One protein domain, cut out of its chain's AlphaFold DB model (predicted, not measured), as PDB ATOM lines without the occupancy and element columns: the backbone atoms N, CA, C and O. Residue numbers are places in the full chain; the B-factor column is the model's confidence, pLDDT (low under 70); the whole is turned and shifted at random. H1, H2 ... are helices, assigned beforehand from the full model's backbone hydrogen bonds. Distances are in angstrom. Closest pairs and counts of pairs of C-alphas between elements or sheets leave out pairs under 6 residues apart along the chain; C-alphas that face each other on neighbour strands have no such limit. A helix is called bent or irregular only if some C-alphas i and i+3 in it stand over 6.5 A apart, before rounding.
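AT A GLANCE: This is residues 5 to 105 and 116 to 153 of the 176 residues of the protein "UPF0126 domain-containing protein" of Acutalibacter muris (UniProt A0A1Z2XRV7). The long, kinked helix H3 is the core of an up-and-down bundle of H1, H2a, H3, H4 and H5, each running against the one before; H1, H2a and H4 pack on H3, with H5 more loosely placed. Residues 139 to 153, a tail with H6, stick out. The 139 printed residues, all helix by class, have six named helices, H1 to H6 in chain order, and no named strand. The whole is only just compact, close to loose: radius of gyration of the C-alphas 16.8 A, spans 49 by 34 by 32 A.

IN THESE COORDINATES: Find C-alpha 49 at (212.939, 284.092, 257.069); H3, residues 49 to 75, runs 35.4 A from there, irregular, with C-alphas 55 and 58 7.9 A apart. H1 is residues 5 to 18. H2, residues 23 to 44, was assigned as one helix by its hydrogen bonds but is bent, C-alphas 34 and 37 being 6.7 A apart: arms H2a, 23 to 34, and H2b, 37 to 44. H4, residues 80 to 103, spans 34.7 A. H5, residues 117 to 135, spans 27.8 A and is only just irregular: C-alphas 118 and 121 are 6.54 A apart. H6, residues 146 to 153, ends at (216.235, 266.163, 292.195).

HOW THE PARTS SIT: H3 kinks 61 degrees near residue 57. Its residues 63 to 71 alone touch H1 and H2a, closest C-alphas Thr 67 to Ile 9 and to Gly 30, both 6.1 A. H3 and H4 form a hairpin, closest C-alphas Leu 73 and Ala 83, 6.1 A. H5 is near H3. O i to N i+4 pairs are all within hydrogen-bond range in H1, H2a, H2b and H4, 20 of 23 in H3, 13 of 15 in H5, and 1 of 4 in H6, where 1 of 5 i+3 pairs is.

THE WHOLE: Residues 106 to 115 are not printed, a 14.3 A gap between C-alphas 105 and 116. No link printed whole is long. Confidence is under 70 at residues 46 to 56, 99 to 105 and 116 to 153.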
ATOM      1  N   LEU A   5     229.488 270.466 257.993       86.31
ATOM      2  CA  LEU A   5     228.564 270.373 259.136       86.31
ATOM      3  C   LEU A   5     229.101 269.473 260.259       86.31
ATOM      4  O   LEU A   5     229.105 269.885 261.415       86.31
ATOM      5  N   GLY A   6     229.588 268.275 259.922       87.31
ATOM      6  CA  GLY A   6     230.168 267.350 260.902       87.31
ATOM      7  C   GLY A   6     231.409 267.920 261.584       87.31
ATOM      8  O   GLY A   6     231.546 267.849 262.803       87.31
ATOM      9  N   THR A   7     232.277 268.566 260.806       89.94
ATOM     10  CA  THR A   7     233.508 269.180 261.309       89.94
ATOM     11  C   THR A   7     233.218 270.361 262.236       89.94
ATOM     12  O   THR A   7     233.861 270.493 263.272       89.94
ATOM     13  N   PHE A   8     232.217 271.193 261.931       92.88
ATOM     14  CA  PHE A   8     231.831 272.305 262.806       92.88
ATOM     15  C   PHE A   8     231.241 271.840 264.141       92.88
ATOM     16  O   PHE A   8     231.534 272.453 265.167       92.88
ATOM     17  N   ILE A   9     230.476 270.739 264.154       92.50
ATOM     18  CA  ILE A   9     230.019 270.105 265.403       92.50
ATOM     19  C   ILE A   9     231.229 269.657 266.227       92.50
ATOM     20  O   ILE A   9     231.322 269.985 267.411       92.50
ATOM     21  N   ALA A  10     232.174 268.954 265.591       92.00
ATOM     22  CA  ALA A  10     233.377 268.457 266.251       92.00
ATOM     23  C   ALA A  10     234.213 269.597 266.856       92.00
ATOM     24  O   ALA A  10     234.573 269.538 268.029       92.00
ATOM     25  N   ILE A  11     234.465 270.667 266.094       93.06
ATOM     26  CA  ILE A  11     235.237 271.829 266.556       93.06
ATOM     27  C   ILE A  11     234.534 272.528 267.728       93.06
ATOM     28  O   ILE A  11     235.176 272.808 268.740       93.06
ATOM     29  N   GLY A  12     233.230 272.801 267.611       92.69
ATOM     30  CA  GLY A  12     232.478 273.548 268.624       92.69
ATOM     31  C   GLY A  12     232.392 272.815 269.962       92.69
ATOM     32  O   GLY A  12     232.639 273.408 271.014       92.69
ATOM     33  N   VAL A  13     232.109 271.513 269.933       92.06
ATOM     34  CA  VAL A  13     232.069 270.691 271.150       92.06
ATOM     35  C   VAL A  13     233.473 270.503 271.725       92.06
ATOM     36  O   VAL A  13     233.644 270.685 272.925       92.06
ATOM     37  N   ASN A  14     234.497 270.246 270.902       92.56
ATOM     38  CA  ASN A  14     235.870 270.082 271.394       92.56
ATOM     39  C   ASN A  14     236.381 271.348 272.107       92.56
ATOM     40  O   ASN A  14     237.007 271.260 273.158       92.56
ATOM     41  N   LYS A  15     236.040 272.535 271.587       91.31
ATOM     42  CA  LYS A  15     236.325 273.826 272.239       91.31
ATOM     43  C   LYS A  15     235.567 274.014 273.558       91.31
ATOM     44  O   LYS A  15     236.110 274.571 274.505       91.31
ATOM     45  N   GLY A  16     234.314 273.567 273.630       88.50
ATOM     46  CA  GLY A  16     233.544 273.611 274.874       88.50
ATOM     47  C   GLY A  16     234.131 272.689 275.948       88.50
ATOM     48  O   GLY A  16     234.245 273.077 277.109       88.50
ATOM     49  N   VAL A  17     234.537 271.484 275.544       87.88
ATOM     50  CA  VAL A  17     235.129 270.467 276.425       87.88
ATOM     51  C   VAL A  17     236.507 270.905 276.919       87.88
ATOM     52  O   VAL A  17     236.778 270.795 278.112       87.88
ATOM     53  N   SER A  18     237.349 271.480 276.049       88.25
ATOM     54  CA  SER A  18     238.676 271.983 276.441       88.25
ATOM     55  C   SER A  18     238.616 273.091 277.491       88.25
ATOM     56  O   SER A  18     239.562 273.283 278.244       88.25
ATOM     57  N   ASN A  19     237.499 273.815 277.554       88.31
ATOM     58  CA  ASN A  19     237.280 274.879 278.527       88.31
ATOM     59  C   ASN A  19     236.640 274.368 279.831       88.31
ATOM     60  O   ASN A  19     236.133 275.181 280.600       88.31
ATOM     61  N   HIS A  20     236.590 273.045 280.056       82.06
ATOM     62  CA  HIS A  20     235.953 272.403 281.217       82.06
ATOM     63  C   HIS A  20     234.546 272.950 281.521       82.06
ATOM     64  O   HIS A  20     234.140 273.107 282.672       82.06
ATOM     65  N   SER A  21     233.799 273.294 280.469       84.88
ATOM     66  CA  SER A  21     232.484 273.915 280.600       84.88
ATOM     67  C   SER A  21     231.404 272.881 280.918       84.88
ATOM     68  O   SER A  21     231.519 271.705 280.576       84.88
ATOM     69  N   ALA A  22     230.308 273.332 281.534       87.62
ATOM     70  CA  ALA A  22     229.145 272.486 281.788       87.62
ATOM     71  C   ALA A  22     228.613 271.855 280.480       87.62
ATOM     72  O   ALA A  22     228.621 272.521 279.439       87.62
ATOM     73  N   PRO A  23     228.064 270.624 280.513       84.25
ATOM     74  CA  PRO A  23     227.641 269.895 279.311       84.25
ATOM     75  C   PRO A  23     226.590 270.653 278.488       84.25
ATOM     76  O   PRO A  23     226.564 270.564 277.263       84.25
ATOM     77  N   PHE A  24     225.763 271.469 279.146       89.00
ATOM     78  CA  PHE A  24     224.810 272.348 278.470       89.00
ATOM     79  C   PHE A  24     225.497 273.421 277.610       89.00
ATOM     80  O   PHE A  24     225.083 273.670 276.481       89.00
ATOM     81  N   VAL A  25     226.574 274.029 278.112       90.00
ATOM     82  CA  VAL A  25     227.346 275.046 277.378       90.00
ATOM     83  C   VAL A  25     228.055 274.410 276.186       90.00
ATOM     84  O   VAL A  25     228.031 274.965 275.089       90.00
ATOM     85  N   VAL A  26     228.621 273.217 276.378       91.81
ATOM     86  CA  VAL A  26     229.251 272.429 275.310       91.81
ATOM     87  C   VAL A  26     228.254 272.122 274.186       91.81
ATOM     88  O   VAL A  26     228.555 272.349 273.013       91.81
ATOM     89  N   LEU A  27     227.045 271.683 274.547       92.19
ATOM     90  CA  LEU A  27     225.967 271.394 273.604       92.19
ATOM     91  C   LEU A  27     225.587 272.634 272.782       92.19
ATOM     92  O   LEU A  27     225.546 272.583 271.551       92.19
ATOM     93  N   VAL A  28     225.326 273.759 273.454       93.31
ATOM     94  CA  VAL A  28     224.944 275.013 272.790       93.31
ATOM     95  C   VAL A  28     226.072 275.514 271.887       93.31
ATOM     96  O   VAL A  28     225.808 275.908 270.752       93.31
ATOM     97  N   CYS A  29     227.326 275.431 272.335       93.94
ATOM     98  CA  CYS A  29     228.496 275.807 271.544       93.94
ATOM     99  C   CYS A  29     228.584 275.003 270.235       93.94
ATOM    100  O   CYS A  29     228.762 275.580 269.158       93.94
ATOM    101  N   GLY A  30     228.378 273.684 270.297       93.12
ATOM    102  CA  GLY A  30     228.347 272.822 269.113       93.12
ATOM    103  C   GLY A  30     227.214 273.160 268.138       93.12
ATOM    104  O   GLY A  30     227.436 273.257 266.926       93.12
ATOM    105  N   ILE A  31     226.004 273.406 268.651       92.94
ATOM    106  CA  ILE A  31     224.831 273.748 267.830       92.94
ATOM    107  C   ILE A  31     225.027 275.105 267.145       92.94
ATOM    108  O   ILE A  31     224.818 275.227 265.939       92.94
ATOM    109  N   VAL A  32     225.454 276.128 267.890       93.38
ATOM    110  CA  VAL A  32     225.641 277.483 267.350       93.38
ATOM    111  C   VAL A  32     226.749 277.503 266.300       93.38
ATOM    112  O   VAL A  32     226.564 278.094 265.239       93.38
ATOM    113  N   THR A  33     227.863 276.807 266.541       93.38
ATOM    114  CA  THR A  33     228.984 276.740 265.588       93.38
ATOM    115  C   THR A  33     228.575 276.055 264.283       93.38
ATOM    116  O   THR A  33     228.904 276.525 263.197       93.38
ATOM    117  N   SER A  34     227.823 274.956 264.374       91.50
ATOM    118  CA  SER A  34     227.414 274.181 263.198       91.50
ATOM    119  C   SER A  34     226.289 274.830 262.389       91.50
ATOM    120  O   SER A  34     226.321 274.785 261.158       91.50
ATOM    121  N   LEU A  35     225.314 275.462 263.046       89.25
ATOM    122  CA  LEU A  35     224.182 276.114 262.380       89.25
ATOM    123  C   LEU A  35     224.477 277.555 261.950       89.25
ATOM    124  O   LEU A  35     223.927 278.013 260.945       89.25
ATOM    125  N   GLY A  36     225.326 278.264 262.696       88.31
ATOM    126  CA  GLY A  36     225.567 279.697 262.531       88.31
ATOM    127  C   GLY A  36     226.039 280.067 261.129       88.31
ATOM    128  O   GLY A  36     225.465 280.960 260.513       88.31
ATOM    129  N   GLY A  37     227.005 279.333 260.573       83.25
ATOM    130  CA  GLY A  37     227.542 279.632 259.240       83.25
ATOM    131  C   GLY A  37     226.491 279.568 258.125       83.25
ATOM    132  O   GLY A  37     226.438 280.450 257.269       83.25
ATOM    133  N   GLY A  38     225.614 278.558 258.157       79.81
ATOM    134  CA  GLY A  38     224.535 278.416 257.174       79.81
ATOM    135  C   GLY A  38     223.416 279.439 257.375       79.81
ATOM    136  O   GLY A  38     222.910 279.996 256.408       79.81
ATOM    137  N   LEU A  39     223.062 279.725 258.631       83.25
ATOM    138  CA  LEU A  39     222.032 280.706 258.977       83.25
ATOM    139  C   LEU A  39     222.422 282.129 258.569       83.25
ATOM    140  O   LEU A  39     221.623 282.821 257.949       83.25
ATOM    141  N   ILE A  40     223.639 282.560 258.905       86.31
ATOM    142  CA  ILE A  40     224.099 283.935 258.675       86.31
ATOM    143  C   ILE A  40     224.204 284.222 257.177       86.31
ATOM    144  O   ILE A  40     223.731 285.257 256.719       86.31
ATOM    145  N   SER A  41     224.749 283.282 256.399       82.69
ATOM    146  CA  SER A  41     224.835 283.418 254.941       82.69
ATOM    147  C   SER A  41     223.452 283.587 254.302       82.69
ATOM    148  O   SER A  41     223.259 284.481 253.479       82.69
ATOM    149  N   SER A  42     222.466 282.797 254.738       78.00
ATOM    150  CA  SER A  42     221.086 282.925 254.263       78.00
ATOM    151  C   SER A  42     220.420 284.243 254.669       78.00
ATOM    152  O   SER A  42     219.633 284.782 253.898       78.00
ATOM    153  N   LEU A  43     220.734 284.784 255.851       81.12
ATOM    154  CA  LEU A  43     220.208 286.083 256.290       81.12
ATOM    155  C   LEU A  43     220.775 287.245 255.460       81.12
ATOM    156  O   LEU A  43     220.038 288.173 255.140       81.12
ATOM    157  N   ILE A  44     222.055 287.185 255.078       84.75
ATOM    158  CA  ILE A  44     222.713 288.228 254.270       84.75
ATOM    159  C   ILE A  44     222.146 288.276 252.842       84.75
ATOM    160  O   ILE A  44     221.990 289.360 252.288       84.75
ATOM    161  N   CYS A  45     221.774 287.131 252.259       81.75
ATOM    162  CA  CYS A  45     221.142 287.072 250.933       81.75
ATOM    163  C   CYS A  45     219.681 287.570 250.896       81.75
ATOM    164  O   CYS A  45     219.041 287.476 249.852       81.75
ATOM    165  N   ASN A  46     219.149 288.103 252.004       64.75
ATOM    166  CA  ASN A  46     217.777 288.605 252.130       64.75
ATOM    167  C   ASN A  46     216.695 287.579 251.731       64.75
ATOM    168  O   ASN A  46     215.591 287.947 251.316       64.75
ATOM    169  N   ASP A  47     216.989 286.283 251.880       63.00
ATOM    170  CA  ASP A  47     215.964 285.255 251.770       63.00
ATOM    171  C   ASP A  47     214.934 285.484 252.879       63.00
ATOM    172  O   ASP A  47     215.272 285.645 254.056       63.00
ATOM    173  N   THR A  48     213.646 285.483 252.518       62.59
ATOM    174  CA  THR A  48     212.579 285.587 253.520       62.59
ATOM    175  C   THR A  48     212.798 284.538 254.615       62.59
ATOM    176  O   THR A  48     213.026 283.360 254.335       62.59
ATOM    177  N   ILE A  49     212.695 284.946 255.886       62.50
ATOM    178  CA  ILE A  49     212.939 284.092 257.069       62.50
ATOM    179  C   ILE A  49     212.179 282.753 256.986       62.50
ATOM    180  O   ILE A  49     212.668 281.712 257.434       62.50
ATOM    181  N   LYS A  50     211.004 282.757 256.342       55.72
ATOM    182  CA  LYS A  50     210.182 281.566 256.083       55.72
ATOM    183  C   LYS A  50     210.835 280.582 255.101       55.72
ATOM    184  O   LYS A  50     210.773 279.378 255.337       55.72
ATOM    185  N   GLY A  51     211.486 281.068 254.042       62.06
ATOM    186  CA  GLY A  51     212.195 280.240 253.061       62.06
ATOM    187  C   GLY A  51     213.422 279.542 253.652       62.06
ATOM    188  O   GLY A  51     213.631 278.351 253.416       62.06
ATOM    189  N   VAL A  52     214.168 280.250 254.504       64.81
ATOM    190  CA  VAL A  52     215.388 279.757 255.167       64.81
ATOM    191  C   VAL A  52     215.086 278.677 256.211       64.81
ATOM    192  O   VAL A  52     215.823 277.698 256.333       64.81
ATOM    193  N   PHE A  53     213.997 278.829 256.973       61.00
ATOM    194  CA  PHE A  53     213.571 277.808 257.932       61.00
ATOM    195  C   PHE A  53     212.951 276.594 257.245       61.00
ATOM    196  O   PHE A  53     213.328 275.476 257.577       61.00
ATOM    197  N   ALA A  54     212.059 276.786 256.269       61.22
ATOM    198  CA  ALA A  54     211.417 275.669 255.584       61.22
ATOM    199  C   ALA A  54     212.452 274.795 254.855       61.22
ATOM    200  O   ALA A  54     212.651 273.639 255.202       61.22
ATOM    201  N   SER A  55     213.209 275.346 253.909       58.38
ATOM    202  CA  SER A  55     214.114 274.552 253.059       58.38
ATOM    203  C   SER A  55     215.198 273.766 253.822       58.38
ATOM    204  O   SER A  55     215.646 272.721 253.347       58.38
ATOM    205  N   ALA A  56     215.590 274.217 255.020       65.44
ATOM    206  CA  ALA A  56     216.711 273.658 255.773       65.44
ATOM    207  C   ALA A  56     216.332 272.929 257.078       65.44
ATOM    208  O   ALA A  56     217.228 272.444 257.773       65.44
ATOM    209  N   LEU A  57     215.043 272.809 257.423       70.38
ATOM    210  CA  LEU A  57     214.586 272.194 258.683       70.38
ATOM    211  C   LEU A  57     215.180 270.793 258.910       70.38
ATOM    212  O   LEU A  57     215.687 270.502 259.992       70.38
ATOM    213  N   LYS A  58     215.213 269.952 257.870       71.31
ATOM    214  CA  LYS A  58     215.757 268.585 257.953       71.31
ATOM    215  C   LYS A  58     217.241 268.555 258.343       71.31
ATOM    216  O   LYS A  58     217.643 267.770 259.197       71.31
ATOM    217  N   TYR A  59     218.048 269.432 257.749       77.56
ATOM    218  CA  TYR A  59     219.485 269.534 258.028       77.56
ATOM    219  C   TYR A  59     219.763 270.064 259.443       77.56
ATOM    220  O   TYR A  59     220.719 269.643 260.099       77.56
ATOM    221  N   ARG A  60     218.894 270.949 259.944       81.69
ATOM    222  CA  ARG A  60     218.983 271.493 261.307       81.69
ATOM    223  C   ARG A  60     218.669 270.452 262.378       81.69
ATOM    224  O   ARG A  60     219.337 270.402 263.400       81.69
ATOM    225  N   LEU A  61     217.695 269.578 262.141       81.75
ATOM    226  CA  LEU A  61     217.389 268.498 263.084       81.75
ATOM    227  C   LEU A  61     218.530 267.471 263.164       81.75
ATOM    228  O   LEU A  61     218.902 267.050 264.257       81.75
ATOM    229  N   LEU A  62     219.136 267.124 262.023       81.62
ATOM    230  CA  LEU A  62     220.294 266.220 261.956       81.62
ATOM    231  C   LEU A  62     221.488 266.730 262.773       81.62
ATOM    232  O   LEU A  62     222.160 265.961 263.452       81.62
ATOM    233  N   THR A  63     221.755 268.032 262.694       85.44
ATOM    234  CA  THR A  63     222.876 268.669 263.400       85.44
ATOM    235  C   THR A  63     222.628 268.761 264.900       85.44
ATOM    236  O   THR A  63     223.537 268.464 265.675       85.44
ATOM    237  N   ILE A  64     221.397 269.064 265.326       88.38
ATOM    238  CA  ILE A  64     221.010 269.009 266.743       88.38
ATOM    239  C   ILE A  64     221.217 267.590 267.291       88.38
ATOM    240  O   ILE A  64     221.888 267.420 268.307       88.38
ATOM    241  N   LEU A  65     220.731 266.561 266.588       85.00
ATOM    242  CA  LEU A  65     220.901 265.160 266.992       85.00
ATOM    243  C   LEU A  65     222.373 264.730 267.035       85.00
ATOM    244  O   LEU A  65     222.804 264.123 268.013       85.00
ATOM    245  N   GLY A  66     223.158 265.076 266.012       86.69
ATOM    246  CA  GLY A  66     224.589 264.770 265.966       86.69
ATOM    247  C   GLY A  66     225.377 265.432 267.099       86.69
ATOM    248  O   GLY A  66     226.278 264.815 267.662       86.69
ATOM    249  N   THR A  67     225.005 266.655 267.488       90.69
ATOM    250  CA  THR A  67     225.659 267.371 268.596       90.69
ATOM    251  C   THR A  67     225.306 266.764 269.953       90.69
ATOM    252  O   THR A  67     226.188 266.613 270.801       90.69
ATOM    253  N   ILE A  68     224.043 266.366 270.155       89.56
ATOM    254  CA  ILE A  68     223.611 265.645 271.363       89.56
ATOM    255  C   ILE A  68     224.385 264.331 271.490       89.56
ATOM    256  O   ILE A  68     224.940 264.049 272.549       89.56
ATOM    257  N   LEU A  69     224.475 263.564 270.398       87.06
ATOM    258  CA  LEU A  69     225.221 262.310 270.362       87.06
ATOM    259  C   LEU A  69     226.702 262.530 270.702       87.06
ATOM    260  O   LEU A  69     227.234 261.825 271.551       87.06
ATOM    261  N   TYR A  70     227.357 263.527 270.097       88.12
ATOM    262  CA  TYR A  70     228.771 263.798 270.367       88.12
ATOM    263  C   TYR A  70     229.020 264.199 271.825       88.12
ATOM    264  O   TYR A  70     229.917 263.662 272.470       88.12
ATOM    265  N   THR A  71     228.186 265.094 272.360       87.25
ATOM    266  CA  THR A  71     228.277 265.541 273.759       87.25
ATOM    267  C   THR A  71     228.076 264.367 274.720       87.25
ATOM    268  O   THR A  71     228.786 264.259 275.715       87.25
ATOM    269  N   TYR A  72     227.157 263.451 274.398       86.56
ATOM    270  CA  TYR A  72     226.943 262.228 275.169       86.56
ATOM    271  C   TYR A  72     228.151 261.281 275.111       86.56
ATOM    272  O   TYR A  72     228.581 260.796 276.151       86.56
ATOM    273  N   LEU A  73     228.740 261.053 273.930       83.62
ATOM    274  CA  LEU A  73     229.929 260.199 273.784       83.62
ATOM    275  C   LEU A  73     231.114 260.720 274.603       83.62
ATOM    276  O   LEU A  73     231.797 259.935 275.251       83.62
ATOM    277  N   VAL A  74     231.332 262.036 274.597       84.00
ATOM    278  CA  VAL A  74     232.395 262.659 275.396       84.00
ATOM    279  C   VAL A  74     232.124 262.514 276.898       84.00
ATOM    280  O   VAL A  74     233.061 262.346 277.666       84.00
ATOM    281  N   TYR A  75     230.858 262.529 277.327       82.75
ATOM    282  CA  TYR A  75     230.492 262.351 278.737       82.75
ATOM    283  C   TYR A  75     230.657 260.909 279.244       82.75
ATOM    284  O   TYR A  75     230.848 260.698 280.435       82.75
ATOM    285  N   VAL A  76     230.596 259.911 278.356       82.88
ATOM    286  CA  VAL A  76     230.835 258.490 278.689       82.88
ATOM    287  C   VAL A  76     232.342 258.153 278.665       82.88
ATOM    288  O   VAL A  76     232.724 256.990 278.611       82.88
ATOM    289  N   ASP A  77     233.209 259.172 278.702       80.94
ATOM    290  CA  ASP A  77     234.674 259.052 278.691       80.94
ATOM    291  C   ASP A  77     235.233 258.284 277.476       80.94
ATOM    292  O   ASP A  77     236.282 257.637 277.537       80.94
ATOM    293  N   VAL A  78     234.555 258.371 276.326       78.94
ATOM    294  CA  VAL A  78     235.108 257.878 275.058       78.94
ATOM    295  C   VAL A  78     236.259 258.789 274.625       78.94
ATOM    296  O   VAL A  78     236.155 260.016 274.700       78.94
ATOM    297  N   LEU A  79     237.342 258.195 274.113       78.81
ATOM    298  CA  LEU A  79     238.460 258.921 273.502       78.81
ATOM    299  C   LEU A  79     237.950 259.990 272.524       78.81
ATOM    300  O   LEU A  79     237.175 259.706 271.609       78.81
ATOM    301  N   VAL A  80     238.410 261.232 272.709       80.19
ATOM    302  CA  VAL A  80     237.929 262.398 271.948       80.19
ATOM    303  C   VAL A  80     238.112 262.195 270.441       80.19
ATOM    304  O   VAL A  80     237.225 262.548 269.667       80.19
ATOM    305  N   THR A  81     239.216 261.570 270.023       81.19
ATOM    306  CA  THR A  81     239.514 261.236 268.620       81.19
ATOM    307  C   THR A  81     238.499 260.260 268.025       81.19
ATOM    308  O   THR A  81     238.019 260.450 266.905       81.19
ATOM    309  N   ASP A  82     238.111 259.246 268.793       79.25
ATOM    310  CA  ASP A  82     237.185 258.207 268.349       79.25
ATOM    311  C   ASP A  82     235.766 258.771 268.268       79.25
ATOM    312  O   ASP A  82     235.062 258.591 267.275       79.25
ATOM    313  N   ALA A  83     235.367 259.564 269.262       80.06
ATOM    314  CA  ALA A  83     234.078 260.240 269.259       80.06
ATOM    315  C   ALA A  83     233.946 261.243 268.091       80.06
ATOM    316  O   ALA A  83     232.893 261.307 267.451       80.06
ATOM    317  N   GLN A  84     235.014 261.979 267.754       83.75
ATOM    318  CA  GLN A  84     235.029 262.904 266.611       83.75
ATOM    319  C   GLN A  84     234.819 262.181 265.280       83.75
ATOM    320  O   GLN A  84     233.974 262.589 264.479       83.75
ATOM    321  N   THR A  85     235.560 261.097 265.043       82.31
ATOM    322  CA  THR A  85     235.458 260.341 263.786       82.31
ATOM    323  C   THR A  85     234.077 259.708 263.613       82.31
ATOM    324  O   THR A  85     233.505 259.796 262.524       82.31
ATOM    325  N   MET A  86     233.485 259.162 264.681       79.69
ATOM    326  CA  MET A  86     232.132 258.589 264.651       79.69
ATOM    327  C   MET A  86     231.062 259.624 264.281       79.69
ATOM    328  O   MET A  86     230.169 259.340 263.483       79.69
ATOM    329  N   VAL A  87     231.155 260.840 264.818       86.19
ATOM    330  CA  VAL A  87     230.170 261.906 264.566       86.19
ATOM    331  C   VAL A  87     230.310 262.471 263.154       86.19
ATOM    332  O   VAL A  87     229.307 262.704 262.470       86.19
ATOM    333  N   ILE A  88     231.542 262.645 262.674       86.56
ATOM    334  CA  ILE A  88     231.793 263.062 261.291       86.56
ATOM    335  C   ILE A  88     231.244 262.004 260.326       86.56
ATOM    336  O   ILE A  88     230.493 262.341 259.413       86.56
ATOM    337  N   LEU A  89     231.517 260.722 260.571       84.62
ATOM    338  CA  LEU A  89     230.989 259.632 259.752       84.62
ATOM    339  C   LEU A  89     229.450 259.597 259.767       84.62
ATOM    340  O   LEU A  89     228.823 259.549 258.707       84.62
ATOM    341  N   TYR A  90     228.835 259.698 260.950       83.44
ATOM    342  CA  TYR A  90     227.380 259.755 261.120       83.44
ATOM    343  C   TYR A  90     226.740 260.888 260.307       83.44
ATOM    344  O   TYR A  90     225.752 260.676 259.593       83.44
ATOM    345  N   THR A  91     227.303 262.096 260.395       83.12
ATOM    346  CA  THR A  91     226.769 263.265 259.687       83.12
ATOM    347  C   THR A  91     226.928 263.127 258.175       83.12
ATOM    348  O   THR A  91     225.970 263.392 257.449       83.12
ATOM    349  N   VAL A  92     228.068 262.632 257.685       84.31
ATOM    350  CA  VAL A  92     228.306 262.401 256.249       84.31
ATOM    351  C   VAL A  92     227.345 261.357 255.677       84.31
ATOM    352  O   VAL A  92     226.740 261.600 254.631       84.31
ATOM    353  N   ILE A  93     227.145 260.228 256.364       81.94
ATOM    354  CA  ILE A  93     226.215 259.175 255.925       81.94
ATOM    355  C   ILE A  93     224.781 259.713 255.883       81.94
ATOM    356  O   ILE A  93     224.094 259.593 254.865       81.94
ATOM    357  N   SER A  94     224.339 260.370 256.958       78.25
ATOM    358  CA  SER A  94     222.975 260.901 257.064       78.25
ATOM    359  C   SER A  94     222.691 261.981 256.009       78.25
ATOM    360  O   SER A  94     221.599 262.031 255.436       78.25
ATOM    361  N   LEU A  95     223.683 262.822 255.695       77.56
ATOM    362  CA  LEU A  95     223.593 263.836 254.642       77.56
ATOM    363  C   LEU A  95     223.576 263.223 253.241       77.56
ATOM    364  O   LEU A  95     222.803 263.670 252.392       77.56
ATOM    365  N   SER A  96     224.388 262.194 253.002       77.31
ATOM    366  CA  SER A  96     224.461 261.499 251.712       77.31
ATOM    367  C   SER A  96     223.140 260.804 251.385       77.31
ATOM    368  O   SER A  96     222.593 261.006 250.301       77.31
ATOM    369  N   LEU A  97     222.556 260.092 252.355       70.56
ATOM    370  CA  LEU A  97     221.218 259.503 252.230       70.56
ATOM    371  C   LEU A  97     220.159 260.573 251.955       70.56
ATOM    372  O   LEU A  97     219.322 260.425 251.066       70.56
ATOM    373  N   CYS A  98     220.230 261.693 252.677       71.00
ATOM    374  CA  CYS A  98     219.315 262.806 252.479       71.00
ATOM    375  C   CYS A  98     219.411 263.403 251.065       71.00
ATOM    376  O   CYS A  98     218.382 263.746 250.484       71.00
ATOM    377  N   ASN A  99     220.620 263.512 250.509       69.25
ATOM    378  CA  ASN A  99     220.846 264.046 249.169       69.25
ATOM    379  C   ASN A  99     220.325 263.091 248.077       69.25
ATOM    380  O   ASN A  99     219.666 263.528 247.135       69.25
ATOM    381  N   ILE A 100     220.521 261.778 248.242       68.50
ATOM    382  CA  ILE A 100     220.003 260.757 247.316       68.50
ATOM    383  C   ILE A 100     218.468 260.810 247.237       68.50
ATOM    384  O   ILE A 100     217.903 260.812 246.144       68.50
ATOM    385  N   THR A 101     217.777 260.930 248.377       58.81
ATOM    386  CA  THR A 101     216.307 261.052 248.393       58.81
ATOM    387  C   THR A 101     215.814 262.301 247.657       58.81
ATOM    388  O   THR A 101     214.768 262.258 247.012       58.81
ATOM    389  N   LEU A 102     216.548 263.415 247.745       57.47
ATOM    390  CA  LEU A 102     216.195 264.655 247.049       57.47
ATOM    391  C   LEU A 102     216.415 264.541 245.537       57.47
ATOM    392  O   LEU A 102     215.592 265.035 244.768       57.47
ATOM    393  N   ARG A 103     217.472 263.842 245.106       56.06
ATOM    394  CA  ARG A 103     217.774 263.639 243.683       56.06
ATOM    395  C   ARG A 103     216.692 262.838 242.957       56.06
ATOM    396  O   ARG A 103     216.378 263.145 241.814       56.06
ATOM    397  N   ASN A 104     216.073 261.876 243.637       52.00
ATOM    398  CA  ASN A 104     215.039 261.021 243.046       52.00
ATOM    399  C   ASN A 104     213.635 261.668 243.025       52.00
ATOM    400  O   ASN A 104     212.699 261.069 242.505       52.00
ATOM    401  N   ARG A 105     213.462 262.869 243.601       52.50
ATOM    402  CA  ARG A 105     212.164 263.550 243.779       52.50
ATOM    403  C   ARG A 105     212.103 264.929 243.117       52.50
ATOM    404  O   ARG A 105     211.534 265.851 243.691       52.50
ATOM    405  N   TYR A 116     206.222 267.471 255.176       45.12
ATOM    406  CA  TYR A 116     206.916 267.391 256.472       45.12
ATOM    407  C   TYR A 116     206.440 266.222 257.332       45.12
ATOM    408  O   TYR A 116     207.248 265.588 258.003       45.12
ATOM    409  N   ASP A 117     205.154 265.887 257.258       44.91
ATOM    410  CA  ASP A 117     204.554 264.869 258.120       44.91
ATOM    411  C   ASP A 117     205.041 263.449 257.772       44.91
ATOM    412  O   ASP A 117     205.390 262.646 258.636       44.91
ATOM    413  N   LYS A 118     205.219 263.174 256.473       40.25
ATOM    414  CA  LYS A 118     205.645 261.855 255.976       40.25
ATOM    415  C   LYS A 118     207.142 261.567 256.126       40.25
ATOM    416  O   LYS A 118     207.563 260.438 255.891       40.25
ATOM    417  N   LEU A 119     207.958 262.565 256.473       48.66
ATOM    418  CA  LEU A 119     209.417 262.417 256.541       48.66
ATOM    419  C   LEU A 119     209.948 262.156 257.953       48.66
ATOM    420  O   LEU A 119     211.089 261.717 258.080       48.66
ATOM    421  N   ASN A 120     209.127 262.368 258.990       46.41
ATOM    422  CA  ASN A 120     209.490 262.060 260.373       46.41
ATOM    423  C   ASN A 120     209.837 260.577 260.561       46.41
ATOM    424  O   ASN A 120     210.718 260.265 261.356       46.41
ATOM    425  N   PHE A 121     209.207 259.677 259.797       45.12
ATOM    426  CA  PHE A 121     209.345 258.229 259.975       45.12
ATOM    427  C   PHE A 121     210.704 257.683 259.502       45.12
ATOM    428  O   PHE A 121     211.347 256.922 260.222       45.12
ATOM    429  N   GLU A 122     211.201 258.150 258.354       45.72
ATOM    430  CA  GLU A 122     212.475 257.683 257.784       45.72
ATOM    431  C   GLU A 122     213.690 258.244 258.538       45.72
ATOM    432  O   GLU A 122     214.670 257.537 258.774       45.72
ATOM    433  N   SER A 123     213.628 259.501 258.998       47.38
ATOM    434  CA  SER A 123     214.678 260.059 259.861       47.38
ATOM    435  C   SER A 123     214.709 259.401 261.243       47.38
ATOM    436  O   SER A 123     215.796 259.182 261.773       47.38
ATOM    437  N   LEU A 124     213.553 259.016 261.805       47.94
ATOM    438  CA  LEU A 124     213.496 258.223 263.041       47.94
ATOM    439  C   LEU A 124     214.100 256.826 262.855       47.94
ATOM    440  O   LEU A 124     214.714 256.305 263.783       47.94
ATOM    441  N   PHE A 125     213.958 256.233 261.668       43.72
ATOM    442  CA  PHE A 125     214.517 254.920 261.349       43.72
ATOM    443  C   PHE A 125     216.051 254.948 261.295       43.72
ATOM    444  O   PHE A 125     216.710 254.115 261.917       43.72
ATOM    445  N   VAL A 126     216.632 255.970 260.657       49.25
ATOM    446  CA  VAL A 126     218.090 256.189 260.638       49.25
ATOM    447  C   VAL A 126     218.629 256.503 262.038       49.25
ATOM    448  O   VAL A 126     219.722 256.058 262.387       49.25
ATOM    449  N   VAL A 127     217.864 257.223 262.867       50.50
ATOM    450  CA  VAL A 127     218.207 257.472 264.277       50.50
ATOM    451  C   VAL A 127     218.150 256.182 265.095       50.50
ATOM    452  O   VAL A 127     219.090 255.918 265.836       50.50
ATOM    453  N   LYS A 128     217.125 255.335 264.929       48.34
ATOM    454  CA  LYS A 128     217.048 254.018 265.588       48.34
ATOM    455  C   LYS A 128     218.209 253.111 265.192       48.34
ATOM    456  O   LYS A 128     218.795 252.486 266.066       48.34
ATOM    457  N   ILE A 129     218.555 253.056 263.906       53.84
ATOM    458  CA  ILE A 129     219.667 252.238 263.405       53.84
ATOM    459  C   ILE A 129     221.006 252.754 263.945       53.84
ATOM    460  O   ILE A 129     221.794 251.959 264.443       53.84
ATOM    461  N   ASN A 130     221.254 254.067 263.933       48.22
ATOM    462  CA  ASN A 130     222.495 254.630 264.482       48.22
ATOM    463  C   ASN A 130     222.587 254.507 266.008       48.22
ATOM    464  O   ASN A 130     223.653 254.185 266.524       48.22
ATOM    465  N   LEU A 131     221.476 254.698 266.728       47.09
ATOM    466  CA  LEU A 131     221.412 254.454 268.168       47.09
ATOM    467  C   LEU A 131     221.645 252.969 268.474       47.09
ATOM    468  O   LEU A 131     222.297 252.665 269.460       47.09
ATOM    469  N   CYS A 132     221.184 252.056 267.610       43.03
ATOM    470  CA  CYS A 132     221.445 250.620 267.716       43.03
ATOM    471  C   CYS A 132     222.922 250.277 267.443       43.03
ATOM    472  O   CYS A 132     223.505 249.498 268.185       43.03
ATOM    473  N   ILE A 133     223.562 250.903 266.447       46.91
ATOM    474  CA  ILE A 133     224.996 250.716 266.149       46.91
ATOM    475  C   ILE A 133     225.875 251.227 267.301       46.91
ATOM    476  O   ILE A 133     226.820 250.545 267.697       46.91
ATOM    477  N   VAL A 134     225.549 252.392 267.874       47.50
ATOM    478  CA  VAL A 134     226.241 252.938 269.056       47.50
ATOM    479  C   VAL A 134     225.951 252.102 270.308       47.50
ATOM    480  O   VAL A 134     226.877 251.771 271.046       47.50
ATOM    481  N   ALA A 135     224.700 251.687 270.526       47.00
ATOM    482  CA  ALA A 135     224.308 250.831 271.648       47.00
ATOM    483  C   ALA A 135     224.991 249.456 271.599       47.00
ATOM    484  O   ALA A 135     225.404 248.934 272.630       47.00
ATOM    485  N   ASN A 136     225.170 248.884 270.408       44.72
ATOM    486  CA  ASN A 136     225.781 247.568 270.243       44.72
ATOM    487  C   ASN A 136     227.300 247.562 270.495       44.72
ATOM    488  O   ASN A 136     227.890 246.493 270.624       44.72
ATOM    489  N   ARG A 137     227.955 248.732 270.571       48.41
ATOM    490  CA  ARG A 137     229.414 248.818 270.757       48.41
ATOM    491  C   ARG A 137     229.849 249.184 272.184       48.41
ATOM    492  O   ARG A 137     231.042 249.096 272.460       48.41
ATOM    493  N   SER A 138     228.948 249.578 273.101       47.03
ATOM    494  CA  SER A 138     229.361 250.103 274.428       47.03
ATOM    495  C   SER A 138     228.360 249.959 275.596       47.03
ATOM    496  O   SER A 138     228.231 250.881 276.395       47.03
ATOM    497  N   ILE A 139     227.662 248.828 275.772       42.22
ATOM    498  CA  ILE A 139     226.791 248.639 276.959       42.22
ATOM    499  C   ILE A 139     227.272 247.481 277.850       42.22
ATOM    500  O   ILE A 139     227.034 246.321 277.518       42.22
ATOM    501  N   PRO A 140     227.805 247.756 279.055       35.38
ATOM    502  CA  PRO A 140     227.415 247.038 280.263       35.38
ATOM    503  C   PRO A 140     226.057 247.574 280.790       35.38
ATOM    504  O   PRO A 140     225.747 248.757 280.643       35.38
ATOM    505  N   PRO A 141     225.190 246.716 281.359       43.28
ATOM    506  CA  PRO A 141     223.736 246.902 281.391       43.28
ATOM    507  C   PRO A 141     223.199 248.092 282.216       43.28
ATOM    508  O   PRO A 141     223.501 248.289 283.394       43.28
ATOM    509  N   ILE A 142     222.262 248.796 281.571       45.16
ATOM    510  CA  ILE A 142     221.377 249.897 282.001       45.16
ATOM    511  C   ILE A 142     220.466 249.507 283.187       45.16
ATOM    512  O   ILE A 142     219.261 249.346 283.025       45.16
ATOM    513  N   LYS A 143     220.988 249.331 284.410       35.44
ATOM    514  CA  LYS A 143     220.096 249.158 285.587       35.44
ATOM    515  C   LYS A 143     220.397 249.981 286.838       35.44
ATOM    516  O   LYS A 143     219.504 250.088 287.669       35.44
ATOM    517  N   LYS A 144     221.572 250.597 287.003       33.56
ATOM    518  CA  LYS A 144     221.912 251.246 288.293       33.56
ATOM    519  C   LYS A 144     221.947 252.777 288.312       33.56
ATOM    520  O   LYS A 144     221.875 253.346 289.394       33.56
ATOM    521  N   MET A 145     221.989 253.453 287.164       32.56
ATOM    522  CA  MET A 145     222.287 254.894 287.136       32.56
ATOM    523  C   MET A 145     221.039 255.799 287.156       32.56
ATOM    524  O   MET A 145     221.071 256.876 287.740       32.56
ATOM    525  N   PHE A 146     219.898 255.327 286.635       30.42
ATOM    526  CA  PHE A 146     218.656 256.121 286.566       30.42
ATOM    527  C   PHE A 146     217.953 256.315 287.926       30.42
ATOM    528  O   PHE A 146     217.194 257.266 288.105       30.42
ATOM    529  N   THR A 147     218.204 255.443 288.910       37.28
ATOM    530  CA  THR A 147     217.554 255.521 290.234       37.28
ATOM    531  C   THR A 147     218.171 256.595 291.136       37.28
ATOM    532  O   THR A 147     217.467 257.169 291.966       37.28
ATOM    533  N   LEU A 148     219.463 256.900 290.977       37.31
ATOM    534  CA  LEU A 148     220.180 257.835 291.856       37.31
ATOM    535  C   LEU A 148     219.928 259.307 291.493       37.31
ATOM    536  O   LEU A 148     219.758 260.133 292.390       37.31
ATOM    537  N   GLU A 149     219.797 259.637 290.206       39.53
ATOM    538  CA  GLU A 149     219.602 261.026 289.762       39.53
ATOM    539  C   GLU A 149     218.175 261.549 290.040       39.53
ATOM    540  O   GLU A 149     217.983 262.703 290.433       39.53
ATOM    541  N   ILE A 150     217.158 260.674 289.967       38.78
ATOM    542  CA  ILE A 150     215.762 261.026 290.294       38.78
ATOM    543  C   ILE A 150     215.574 261.258 291.807       38.78
ATOM    544  O   ILE A 150     214.720 262.054 292.212       38.78
ATOM    545  N   TYR A 151     216.375 260.606 292.660       32.94
ATOM    546  CA  TYR A 151     216.275 260.768 294.114       32.94
ATOM    547  C   TYR A 151     216.772 262.145 294.574       32.94
ATOM    548  O   TYR A 151     216.142 262.781 295.421       32.94
ATOM    549  N   HIS A 152     217.854 262.647 293.971       36.84
ATOM    550  CA  HIS A 152     218.462 263.915 294.379       36.84
ATOM    551  C   HIS A 152     217.639 265.134 293.930       36.84
ATOM    552  O   HIS A 152     217.509 266.118 294.659       36.84
ATOM    553  N   HIS A 153     216.989 265.044 292.764       41.00
ATOM    554  CA  HIS A 153     216.235 266.163 292.195       41.00
ATOM    555  C   HIS A 153     214.846 266.377 292.837       41.00
ATOM    556  O   HIS A 153     214.256 267.452 292.688       41.00
TER     557      HIS A 153